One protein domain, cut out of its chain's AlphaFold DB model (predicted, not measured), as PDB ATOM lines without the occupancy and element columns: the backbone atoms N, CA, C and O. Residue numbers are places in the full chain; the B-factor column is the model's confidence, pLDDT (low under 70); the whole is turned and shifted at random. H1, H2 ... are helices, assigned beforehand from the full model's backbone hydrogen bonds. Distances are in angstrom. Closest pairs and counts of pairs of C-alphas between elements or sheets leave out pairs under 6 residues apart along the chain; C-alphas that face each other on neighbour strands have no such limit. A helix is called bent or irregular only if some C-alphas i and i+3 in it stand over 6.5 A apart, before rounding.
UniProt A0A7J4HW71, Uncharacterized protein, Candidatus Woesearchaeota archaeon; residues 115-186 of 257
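Overview. This is residues 115 to 186 of the 257 residues of an uncharacterized protein of Candidatus Woesearchaeota archaeon (UniProt A0A7J4HW71). Two long helical rods, H1a and H3, lie side by side and run opposite ways, with a small head at one end made of H1b, the short H2 and the loops around them. The first helix bends sharply after H1a, and its second arm, H1b, turns off about perpendicular at that end before the chain comes back through H2 into H3. The printed part has 72 residues with three named helices, H1, H2 and H3 in that order, and no named strand; the class is all helix. The whole is loose, with a radius of gyration of the C-alphas of 14.2 A, and its outline is a rod spanning 45 by 20 by 19 A.

Along the chain. Find C-alpha 115 at (11.163, 49.674, -7.663), where H1, residues 115 to 144, begins. By its hydrogen bonds it was assigned as one helix, but it is bent: C-alphas 132 and 135 are 8.3 A apart. Its arm H1a, residues 115 to 132, runs 25.9 A to C-alpha 132 at (34.361, 54.118, -18.298). Residues 133 and 134 belong to neither arm, and H1b, residues 135 to 144, runs 14.3 A. Next look at residues 149 to 152 for H2. Then find C-alpha 162 at (42.091, 47.566, -5.238); from there H3, residues 162 to 185, runs 34.4 A to C-alpha 185 at (8.761, 39.295, -7.072).

Arrangement. Start with H1a and H3, which touch with 31 pairs of C-alphas within 8 A. Their closest C-alphas are those of Gly 120 and Gly 175, 4.3 A apart, and they stand at a shallow tilt of 25 degrees, opposite ways. At the bend, H1a and H1b are about perpendicular at 86 degrees; they are close but not clearly touching, with the closest C-alphas, those of Phe 130 and Val 137, 7.4 A apart. H1b and H3 are also close but not clearly touching, their closest C-alphas being those of Met 138 and Ala 164 at 6.8 A; their tilt of 69 degrees is steep, only just short of about perpendicular, and they run opposite ways. H1b and H2 are close but not clearly touching, with the C-alphas of Tyr 142 and Glu 149 closest at 5.4 A. H2 touches H3 at residues 162 to 164 alone, the closest C-alphas being those of Leu 152 and Gly 163 at 4.2 A. H1a and H2 are apart. In H1a, H1b and H3 every O i to N i+4 pair is within hydrogen-bond range; H2 is too short for such a pair.

Size, cuts and confidence. The two C-alphas farthest apart are those of Val 147 and Leu 186, at 45.6 A, while the first and last printed C-alphas, of Met 115 and Leu 186, are 12.6 A apart. The printed part has no cut. The link from H1 to H2 is tight, that from H2 to H3 is short with 9 residues, and there is no long link. The mean pLDDT of the printed part is 89.4, and no printed residue is under 70; look to H2 for a mean of 78.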
ATOM      1  N   MET A 115      10.104  48.845  -8.244       94.81
ATOM      2  CA  MET A 115      11.163  49.674  -7.663       94.81
ATOM      3  C   MET A 115      12.495  48.925  -7.544       94.81
ATOM      4  O   MET A 115      13.541  49.521  -7.794       94.81
ATOM      5  N   MET A 116      12.476  47.618  -7.263       93.38
ATOM      6  CA  MET A 116      13.696  46.806  -7.216       93.38
ATOM      7  C   MET A 116      14.352  46.699  -8.597       93.38
ATOM      8  O   MET A 116      15.573  46.776  -8.705       93.38
ATOM      9  N   SER A 117      13.554  46.615  -9.667       95.12
ATOM     10  CA  SER A 117      14.075  46.667 -11.040       95.12
ATOM     11  C   SER A 117      14.757  48.005 -11.328       95.12
ATOM     12  O   SER A 117      15.883  48.031 -11.823       95.12
ATOM     13  N   VAL A 118      14.122  49.118 -10.948       96.31
ATOM     14  CA  VAL A 118      14.689  50.464 -11.131       96.31
ATOM     15  C   VAL A 118      16.013  50.611 -10.381       96.31
ATOM     16  O   VAL A 118      17.003  51.024 -10.984       96.31
ATOM     17  N   TYR A 119      16.077  50.227  -9.101       95.44
ATOM     18  CA  TYR A 119      17.319  50.283  -8.323       95.44
ATOM     19  C   TYR A 119      18.419  49.405  -8.921       95.44
ATOM     20  O   TYR A 119      19.562  49.851  -9.050       95.44
ATOM     21  N   GLY A 120      18.072  48.188  -9.345       96.00
ATOM     22  CA  GLY A 120      18.995  47.278 -10.014       96.00
ATOM     23  C   GLY A 120      19.564  47.868 -11.305       96.00
ATOM     24  O   GLY A 120      20.780  47.896 -11.489       96.00
ATOM     25  N   MET A 121      18.702  48.415 -12.164       95.94
ATOM     26  CA  MET A 121      19.099  49.053 -13.423       95.94
ATOM     27  C   MET A 121      19.977  50.287 -13.202       95.94
ATOM     28  O   MET A 121      20.966  50.460 -13.912       95.94
ATOM     29  N   VAL A 122      19.663  51.124 -12.206       97.00
ATOM     30  CA  VAL A 122      20.486  52.290 -11.853       97.00
ATOM     31  C   VAL A 122      21.874  51.854 -11.390       97.00
ATOM     32  O   VAL A 122      22.862  52.408 -11.859       97.00
ATOM     33  N   LEU A 123      21.984  50.843 -10.524       96.56
ATOM     34  CA  LEU A 123      23.285  50.343 -10.067       96.56
ATOM     35  C   LEU A 123      24.103  49.721 -11.199       96.56
ATOM     36  O   LEU A 123      25.307  49.952 -11.276       96.56
ATOM     37  N   VAL A 124      23.459  48.994 -12.113       94.31
ATOM     38  CA  VAL A 124      24.116  48.463 -13.314       94.31
ATOM     39  C   VAL A 124      24.579  49.600 -14.231       94.31
ATOM     40  O   VAL A 124      25.708  49.571 -14.718       94.31
ATOM     41  N   ALA A 125      23.769  50.640 -14.430       95.25
ATOM     42  CA  ALA A 125      24.165  51.816 -15.203       95.25
ATOM     43  C   ALA A 125      25.342  52.559 -14.551       95.25
ATOM     44  O   ALA A 125      26.299  52.921 -15.237       95.25
ATOM     45  N   LEU A 126      25.315  52.728 -13.225       95.88
ATOM     46  CA  LEU A 126      26.422  53.297 -12.456       95.88
ATOM     47  C   LEU A 126      27.678  52.433 -12.542       95.88
ATOM     48  O   LEU A 126      28.769  52.981 -12.613       95.88
ATOM     49  N   MET A 127      27.548  51.105 -12.592       95.12
ATOM     50  CA  MET A 127      28.671  50.194 -12.817       95.12
ATOM     51  C   MET A 127      29.303  50.425 -14.193       95.12
ATOM     52  O   MET A 127      30.522  50.555 -14.285       95.12
ATOM     53  N   PHE A 128      28.498  50.520 -15.256       93.50
ATOM     54  CA  PHE A 128      29.007  50.811 -16.600       93.50
ATOM     55  C   PHE A 128      29.673  52.186 -16.676       93.50
ATOM     56  O   PHE A 128      30.761  52.302 -17.234       93.50
ATOM     57  N   PHE A 129      29.058  53.209 -16.081       94.12
ATOM     58  CA  PHE A 129      29.655  54.540 -15.979       94.12
ATOM     59  C   PHE A 129      30.962  54.519 -15.179       94.12
ATOM     60  O   PHE A 129      31.951  55.127 -15.575       94.12
ATOM     61  N   PHE A 130      30.993  53.791 -14.065       93.94
ATOM     62  CA  PHE A 130      32.192  53.648 -13.253       93.94
ATOM     63  C   PHE A 130      33.321  52.997 -14.052       93.94
ATOM     64  O   PHE A 130      34.435  53.496 -14.019       93.94
ATOM     65  N   LEU A 131      33.050  51.948 -14.833       91.31
ATOM     66  CA  LEU A 131      34.072  51.303 -15.663       91.31
ATOM     67  C   LEU A 131      34.658  52.235 -16.736       91.31
ATOM     68  O   LEU A 131      35.840  52.118 -17.048       91.31
ATOM     69  N   THR A 132      33.870  53.160 -17.290       91.81
ATOM     70  CA  THR A 132      34.361  54.118 -18.298       91.81
ATOM     71  C   THR A 132      35.055  55.332 -17.685       91.81
ATOM     72  O   THR A 132      35.959  55.889 -18.303       91.81
ATOM     73  N   ALA A 133      34.667  55.735 -16.474       92.50
ATOM     74  CA  ALA A 133      35.177  56.920 -15.787       92.50
ATOM     75  C   ALA A 133      36.021  56.597 -14.537       92.50
ATOM     76  O   ALA A 133      36.243  57.482 -13.706       92.50
ATOM     77  N   GLN A 134      36.485  55.351 -14.382       90.56
ATOM     78  CA  GLN A 134      37.087  54.871 -13.131       90.56
ATOM     79  C   GLN A 134      38.279  55.710 -12.676       90.56
ATOM     80  O   GLN A 134      38.374  56.031 -11.497       90.56
ATOM     81  N   GLU A 135      39.159  56.119 -13.590       87.94
ATOM     82  CA  GLU A 135      40.343  56.912 -13.253       87.94
ATOM     83  C   GLU A 135      39.937  58.269 -12.676       87.94
ATOM     84  O   GLU A 135      40.419  58.665 -11.619       87.94
ATOM     85  N   THR A 136      38.980  58.947 -13.312       90.38
ATOM     86  CA  THR A 136      38.443  60.233 -12.848       90.38
ATOM     87  C   THR A 136      37.786  60.105 -11.476       90.38
ATOM     88  O   THR A 136      38.036  60.925 -10.592       90.38
ATOM     89  N   VAL A 137      36.969  59.065 -11.272       88.88
ATOM     90  CA  VAL A 137      36.279  58.821  -9.997       88.88
ATOM     91  C   VAL A 137      37.282  58.494  -8.890       88.88
ATOM     92  O   VAL A 137      37.212  59.071  -7.806       88.88
ATOM     93  N   MET A 138      38.251  57.620  -9.159       89.12
ATOM     94  CA  MET A 138      39.272  57.252  -8.179       89.12
ATOM     95  C   MET A 138      40.190  58.429  -7.843       89.12
ATOM     96  O   MET A 138      40.457  58.655  -6.667       89.12
ATOM     97  N   ASN A 139      40.585  59.246  -8.823       88.19
ATOM     98  CA  ASN A 139      41.365  60.466  -8.588       88.19
ATOM     99  C   ASN A 139      40.602  61.484  -7.723       88.19
ATOM    100  O   ASN A 139      41.183  62.141  -6.854       88.19
ATOM    101  N   ALA A 140      39.280  61.588  -7.898       87.44
ATOM    102  CA  ALA A 140      38.442  62.400  -7.023       87.44
ATOM    103  C   ALA A 140      38.397  61.833  -5.591       87.44
ATOM    104  O   ALA A 140      38.471  62.591  -4.627       87.44
ATOM    105  N   ILE A 141      38.344  60.510  -5.422       86.50
ATOM    106  CA  ILE A 141      38.372  59.872  -4.095       86.50
ATOM    107  C   ILE A 141      39.730  60.083  -3.413       86.50
ATOM    108  O   ILE A 141      39.772  60.465  -2.244       86.50
ATOM    109  N   TYR A 142      40.835  59.896  -4.136       85.19
ATOM    110  CA  TYR A 142      42.187  60.079  -3.604       85.19
ATOM    111  C   TYR A 142      42.447  61.523  -3.175       85.19
ATOM    112  O   TYR A 142      42.991  61.751  -2.098       85.19
ATOM    113  N   SER A 143      41.985  62.505  -3.957       84.25
ATOM    114  CA  SER A 143      42.158  63.923  -3.607       84.25
ATOM    115  C   SER A 143      41.368  64.344  -2.363       84.25
ATOM    116  O   SER A 143      41.818  65.221  -1.628       84.25
ATOM    117  N   ASN A 144      40.234  63.695  -2.080       84.25
ATOM    118  CA  ASN A 144      39.440  63.959  -0.878       84.25
ATOM    119  C   ASN A 144      39.886  63.129   0.337       84.25
ATOM    120  O   ASN A 144      39.629  63.526   1.473       84.25
ATOM    121  N   VAL A 145      40.552  61.986   0.126       79.94
ATOM    122  CA  VAL A 145      40.979  61.093   1.212       79.94
ATOM    123  C   VAL A 145      42.392  60.538   0.980       79.94
ATOM    124  O   VAL A 145      42.614  59.332   0.870       79.94
ATOM    125  N   ALA A 146      43.378  61.437   0.974       75.12
ATOM    126  CA  ALA A 146      44.786  61.121   0.700       75.12
ATOM    127  C   ALA A 146      45.397  60.055   1.640       75.12
ATOM    128  O   ALA A 146      46.317  59.333   1.269       75.12
ATOM    129  N   VAL A 147      44.864  59.898   2.858       77.38
ATOM    130  CA  VAL A 147      45.375  58.935   3.856       77.38
ATOM    131  C   VAL A 147      45.184  57.473   3.420       77.38
ATOM    132  O   VAL A 147      45.980  56.613   3.793       77.38
ATOM    133  N   ILE A 148      44.155  57.174   2.621       74.69
ATOM    134  CA  ILE A 148      43.832  55.807   2.161       74.69
ATOM    135  C   ILE A 148      44.299  55.517   0.732       74.69
ATOM    136  O   ILE A 148      44.264  54.360   0.311       74.69
ATOM    137  N   GLU A 149      44.805  56.519   0.014       76.44
ATOM    138  CA  GLU A 149      45.388  56.374  -1.324       76.44
ATOM    139  C   GLU A 149      46.391  55.205  -1.451       76.44
ATOM    140  O   GLU A 149      46.195  54.371  -2.338       76.44
ATOM    141  N   PRO A 150      47.403  55.033  -0.570       77.44
ATOM    142  CA  PRO A 150      48.383  53.954  -0.736       77.44
ATOM    143  C   PRO A 150      47.787  52.550  -0.556       77.44
ATOM    144  O   PRO A 150      48.360  51.570  -1.029       77.44
ATOM    145  N   ILE A 151      46.644  52.436   0.129       79.56
ATOM    146  CA  ILE A 151      45.932  51.168   0.329       79.56
ATOM    147  C   ILE A 151      45.023  50.890  -0.870       79.56
ATOM    148  O   ILE A 151      45.012  49.779  -1.396       79.56
ATOM    149  N   LEU A 152      44.279  51.901  -1.317       79.50
ATOM    150  CA  LEU A 152      43.316  51.786  -2.413       79.50
ATOM    151  C   LEU A 152      43.996  51.642  -3.780       79.50
ATOM    152  O   LEU A 152      43.464  50.956  -4.650       79.50
ATOM    153  N   ASN A 153      45.178  52.231  -3.963       80.75
ATOM    154  CA  ASN A 153      45.953  52.124  -5.197       80.75
ATOM    155  C   ASN A 153      46.865  50.880  -5.235       80.75
ATOM    156  O   ASN A 153      47.686  50.712  -6.137       80.75
ATOM    157  N   ARG A 154      46.769  50.001  -4.229       78.44
ATOM    158  CA  ARG A 154      47.656  48.845  -4.114       78.44
ATOM    159  C   ARG A 154      47.219  47.717  -5.041       78.44
ATOM    160  O   ARG A 154      46.139  47.162  -4.886       78.44
ATOM    161  N   GLY A 155      48.126  47.292  -5.914       76.25
ATOM    162  CA  GLY A 155      47.921  46.125  -6.769       76.25
ATOM    163  C   GLY A 155      47.019  46.401  -7.971       76.25
ATOM    164  O   GLY A 155      46.390  47.446  -8.086       76.25
ATOM    165  N   ASN A 156      47.001  45.436  -8.886       83.12
ATOM    166  CA  ASN A 156      46.221  45.491 -10.111       83.12
ATOM    167  C   ASN A 156      45.393  44.207 -10.215       83.12
ATOM    168  O   ASN A 156      45.935  43.130 -10.468       83.12
ATOM    169  N   LEU A 157      44.090  44.323  -9.971       81.62
ATOM    170  CA  LEU A 157      43.132  43.229 -10.075       81.62
ATOM    171  C   LEU A 157      42.295  43.461 -11.330       81.62
ATOM    172  O   LEU A 157      41.449  44.347 -11.358       81.62
ATOM    173  N   PHE A 158      42.542  42.671 -12.378       81.88
ATOM    174  CA  PHE A 158      41.815  42.759 -13.653       81.88
ATOM    175  C   PHE A 158      41.872  44.137 -14.345       81.88
ATOM    176  O   PHE A 158      40.935  44.518 -15.038       81.88
ATOM    177  N   GLY A 159      42.962  44.891 -14.180       82.06
ATOM    178  CA  GLY A 159      43.089  46.245 -14.735       82.06
ATOM    179  C   GLY A 159      42.523  47.346 -13.833       82.06
ATOM    180  O   GLY A 159      42.511  48.504 -14.243       82.06
ATOM    181  N   LEU A 160      42.063  47.004 -12.626       86.50
ATOM    182  CA  LEU A 160      41.517  47.928 -11.634       86.50
ATOM    183  C   LEU A 160      42.454  48.016 -10.422       86.50
ATOM    184  O   LEU A 160      43.040  47.014  -9.996       86.50
ATOM    185  N   SER A 161      42.554  49.204  -9.819       89.44
ATOM    186  CA  SER A 161      43.142  49.332  -8.482       89.44
ATOM    187  C   SER A 161      42.284  48.589  -7.452       89.44
ATOM    188  O   SER A 161      41.100  48.332  -7.680       89.44
ATOM    189  N   PHE A 162      42.845  48.253  -6.291       88.25
ATOM    190  CA  PHE A 162      42.091  47.566  -5.238       88.25
ATOM    191  C   PHE A 162      40.832  48.334  -4.800       88.25
ATOM    192  O   PHE A 162      39.765  47.744  -4.643       88.25
ATOM    193  N   GLY A 163      40.927  49.659  -4.669       88.50
ATOM    194  CA  GLY A 163      39.781  50.516  -4.367       88.50
ATOM    195  C   GLY A 163      38.724  50.495  -5.467       88.50
ATOM    196  O   GLY A 163      37.538  50.324  -5.177       88.50
ATOM    197  N   ALA A 164      39.152  50.588  -6.729       90.81
ATOM    198  CA  ALA A 164      38.240  50.519  -7.865       90.81
ATOM    199  C   ALA A 164      37.545  49.155  -7.957       90.81
ATOM    200  O   ALA A 164      36.347  49.081  -8.230       90.81
ATOM    201  N   PHE A 165      38.268  48.078  -7.655       91.38
ATOM    202  CA  PHE A 165      37.731  46.725  -7.617       91.38
ATOM    203  C   PHE A 165      36.645  46.557  -6.541       91.38
ATOM    204  O   PHE A 165      35.606  45.956  -6.811       91.38
ATOM    205  N   ILE A 166      36.830  47.124  -5.342       91.12
ATOM    206  CA  ILE A 166      35.811  47.087  -4.277       91.12
ATOM    207  C   ILE A 166      34.539  47.825  -4.702       91.12
ATOM    208  O   ILE A 166      33.439  47.298  -4.527       91.12
ATOM    209  N   ILE A 167      34.679  49.025  -5.274       92.44
ATOM    210  CA  ILE A 167      33.535  49.813  -5.756       92.44
ATOM    211  C   ILE A 167      32.797  49.045  -6.854       92.44
ATOM    212  O   ILE A 167      31.574  48.910  -6.798       92.44
ATOM    213  N   PHE A 168      33.541  48.479  -7.806       93.56
ATOM    214  CA  PHE A 168      32.988  47.641  -8.863       93.56
ATOM    215  C   PHE A 168      32.183  46.461  -8.299       93.56
ATOM    216  O   PHE A 168      31.037  46.263  -8.698       93.56
ATOM    217  N   LEU A 169      32.734  45.710  -7.338       94.00
ATOM    218  CA  LEU A 169      32.021  44.594  -6.710       94.00
ATOM    219  C   LEU A 169      30.766  45.049  -5.963       94.00
ATOM    220  O   LEU A 169      29.736  44.384  -6.058       94.00
ATOM    221  N   GLY A 170      30.830  46.171  -5.244       95.19
ATOM    222  CA  GLY A 170      29.673  46.733  -4.548       95.19
ATOM    223  C   GLY A 170      28.531  47.071  -5.507       95.19
ATOM    224  O   GLY A 170      27.386  46.696  -5.258       95.19
ATOM    225  N   LEU A 171      28.846  47.710  -6.637       96.06
ATOM    226  CA  LEU A 171      27.868  48.026  -7.679       96.06
ATOM    227  C   LEU A 171      27.315  46.761  -8.350       96.06
ATOM    228  O   LEU A 171      26.102  46.645  -8.524       96.06
ATOM    229  N   LEU A 172      28.181  45.797  -8.674       94.62
ATOM    230  CA  LEU A 172      27.796  44.540  -9.316       94.62
ATOM    231  C   LEU A 172      26.872  43.704  -8.421       94.62
ATOM    232  O   LEU A 172      25.773  43.336  -8.839       94.62
ATOM    233  N   PHE A 173      27.297  43.404  -7.190       96.19
ATOM    234  CA  PHE A 173      26.509  42.591  -6.264       96.19
ATOM    235  C   PHE A 173      25.260  43.319  -5.774       96.19
ATOM    236  O   PHE A 173      24.221  42.681  -5.629       96.19
ATOM    237  N   GLY A 174      25.323  44.640  -5.582       96.25
ATOM    238  CA  GLY A 174      24.142  45.451  -5.295       96.25
ATOM    239  C   GLY A 174      23.118  45.372  -6.429       96.25
ATOM    240  O   GLY A 174      21.959  45.043  -6.187       96.25
ATOM    241  N   GLY A 175      23.548  45.584  -7.676       95.25
ATOM    242  CA  GLY A 175      22.679  45.472  -8.850       95.25
ATOM    243  C   GLY A 175      22.064  44.077  -8.997       95.25
ATOM    244  O   GLY A 175      20.850  43.951  -9.154       95.25
ATOM    245  N   LEU A 176      22.879  43.024  -8.872       95.69
ATOM    246  CA  LEU A 176      22.427  41.628  -8.902       95.69
ATOM    247  C   LEU A 176      21.431  41.308  -7.785       95.69
ATOM    248  O   LEU A 176      20.469  40.587  -8.029       95.69
ATOM    249  N   TYR A 177      21.641  41.839  -6.580       96.00
ATOM    250  CA  TYR A 177      20.729  41.649  -5.457       96.00
ATOM    251  C   TYR A 177      19.341  42.219  -5.770       96.00
ATOM    252  O   TYR A 177      18.349  41.494  -5.694       96.00
ATOM    253  N   PHE A 178      19.265  43.484  -6.191       96.19
ATOM    254  CA  PHE A 178      17.988  44.130  -6.501       96.19
ATOM    255  C   PHE A 178      17.284  43.496  -7.706       96.19
ATOM    256  O   PHE A 178      16.082  43.241  -7.652       96.19
ATOM    257  N   LEU A 179      18.024  43.156  -8.767       94.81
ATOM    258  CA  LEU A 179      17.460  42.436  -9.912       94.81
ATOM    259  C   LEU A 179      16.998  41.024  -9.529       94.81
ATOM    260  O   LEU A 179      15.950  40.579  -9.988       94.81
ATOM    261  N   GLY A 180      17.740  40.328  -8.668       93.62
ATOM    262  CA  GLY A 180      17.352  39.021  -8.146       93.62
ATOM    263  C   GLY A 180      16.048  39.088  -7.353       93.62
ATOM    264  O   GLY A 180      15.143  38.294  -7.601       93.62
ATOM    265  N   MET A 181      15.914  40.076  -6.465       90.75
ATOM    266  CA  MET A 181      14.673  40.327  -5.724       90.75
ATOM    267  C   MET A 181      13.511  40.669  -6.659       90.75
ATOM    268  O   MET A 181      12.420  40.128  -6.497       90.75
ATOM    269  N   PHE A 182      13.749  41.476  -7.698       92.88
ATOM    270  CA  PHE A 182      12.742  41.747  -8.723       92.88
ATOM    271  C   PHE A 182      12.285  40.464  -9.430       92.88
ATOM    272  O   PHE A 182      11.086  40.221  -9.531       92.88
ATOM    273  N   VAL A 183      13.213  39.606  -9.864       90.12
ATOM    274  CA  VAL A 183      12.869  38.322 -10.500       90.12
ATOM    275  C   VAL A 183      12.066  37.430  -9.552       90.12
ATOM    276  O   VAL A 183      11.105  36.795  -9.983       90.12
ATOM    277  N   LEU A 184      12.408  37.407  -8.261       86.31
ATOM    278  CA  LEU A 184      11.625  36.688  -7.255       86.31
ATOM    279  C   LEU A 184      10.231  37.310  -7.051       86.31
ATOM    280  O   LEU A 184       9.275  36.573  -6.849       86.31
ATOM    281  N   SER A 185      10.072  38.629  -7.182       86.56
ATOM    282  CA  SER A 185       8.761  39.295  -7.072       86.56
ATOM    283  C   SER A 185       7.793  38.969  -8.221       86.56
ATOM    284  O   SER A 185       6.584  39.136  -8.091       86.56
ATOM    285  N   LEU A 186       8.302  38.461  -9.350       86.62
ATOM    286  CA  LEU A 186       7.458  37.997 -10.459       86.62
ATOM    287  C   LEU A 186       6.703  36.705 -10.121       86.62
ATOM    288  O   LEU A 186       5.777  36.316 -10.837       86.62
TER     289      LEU A 186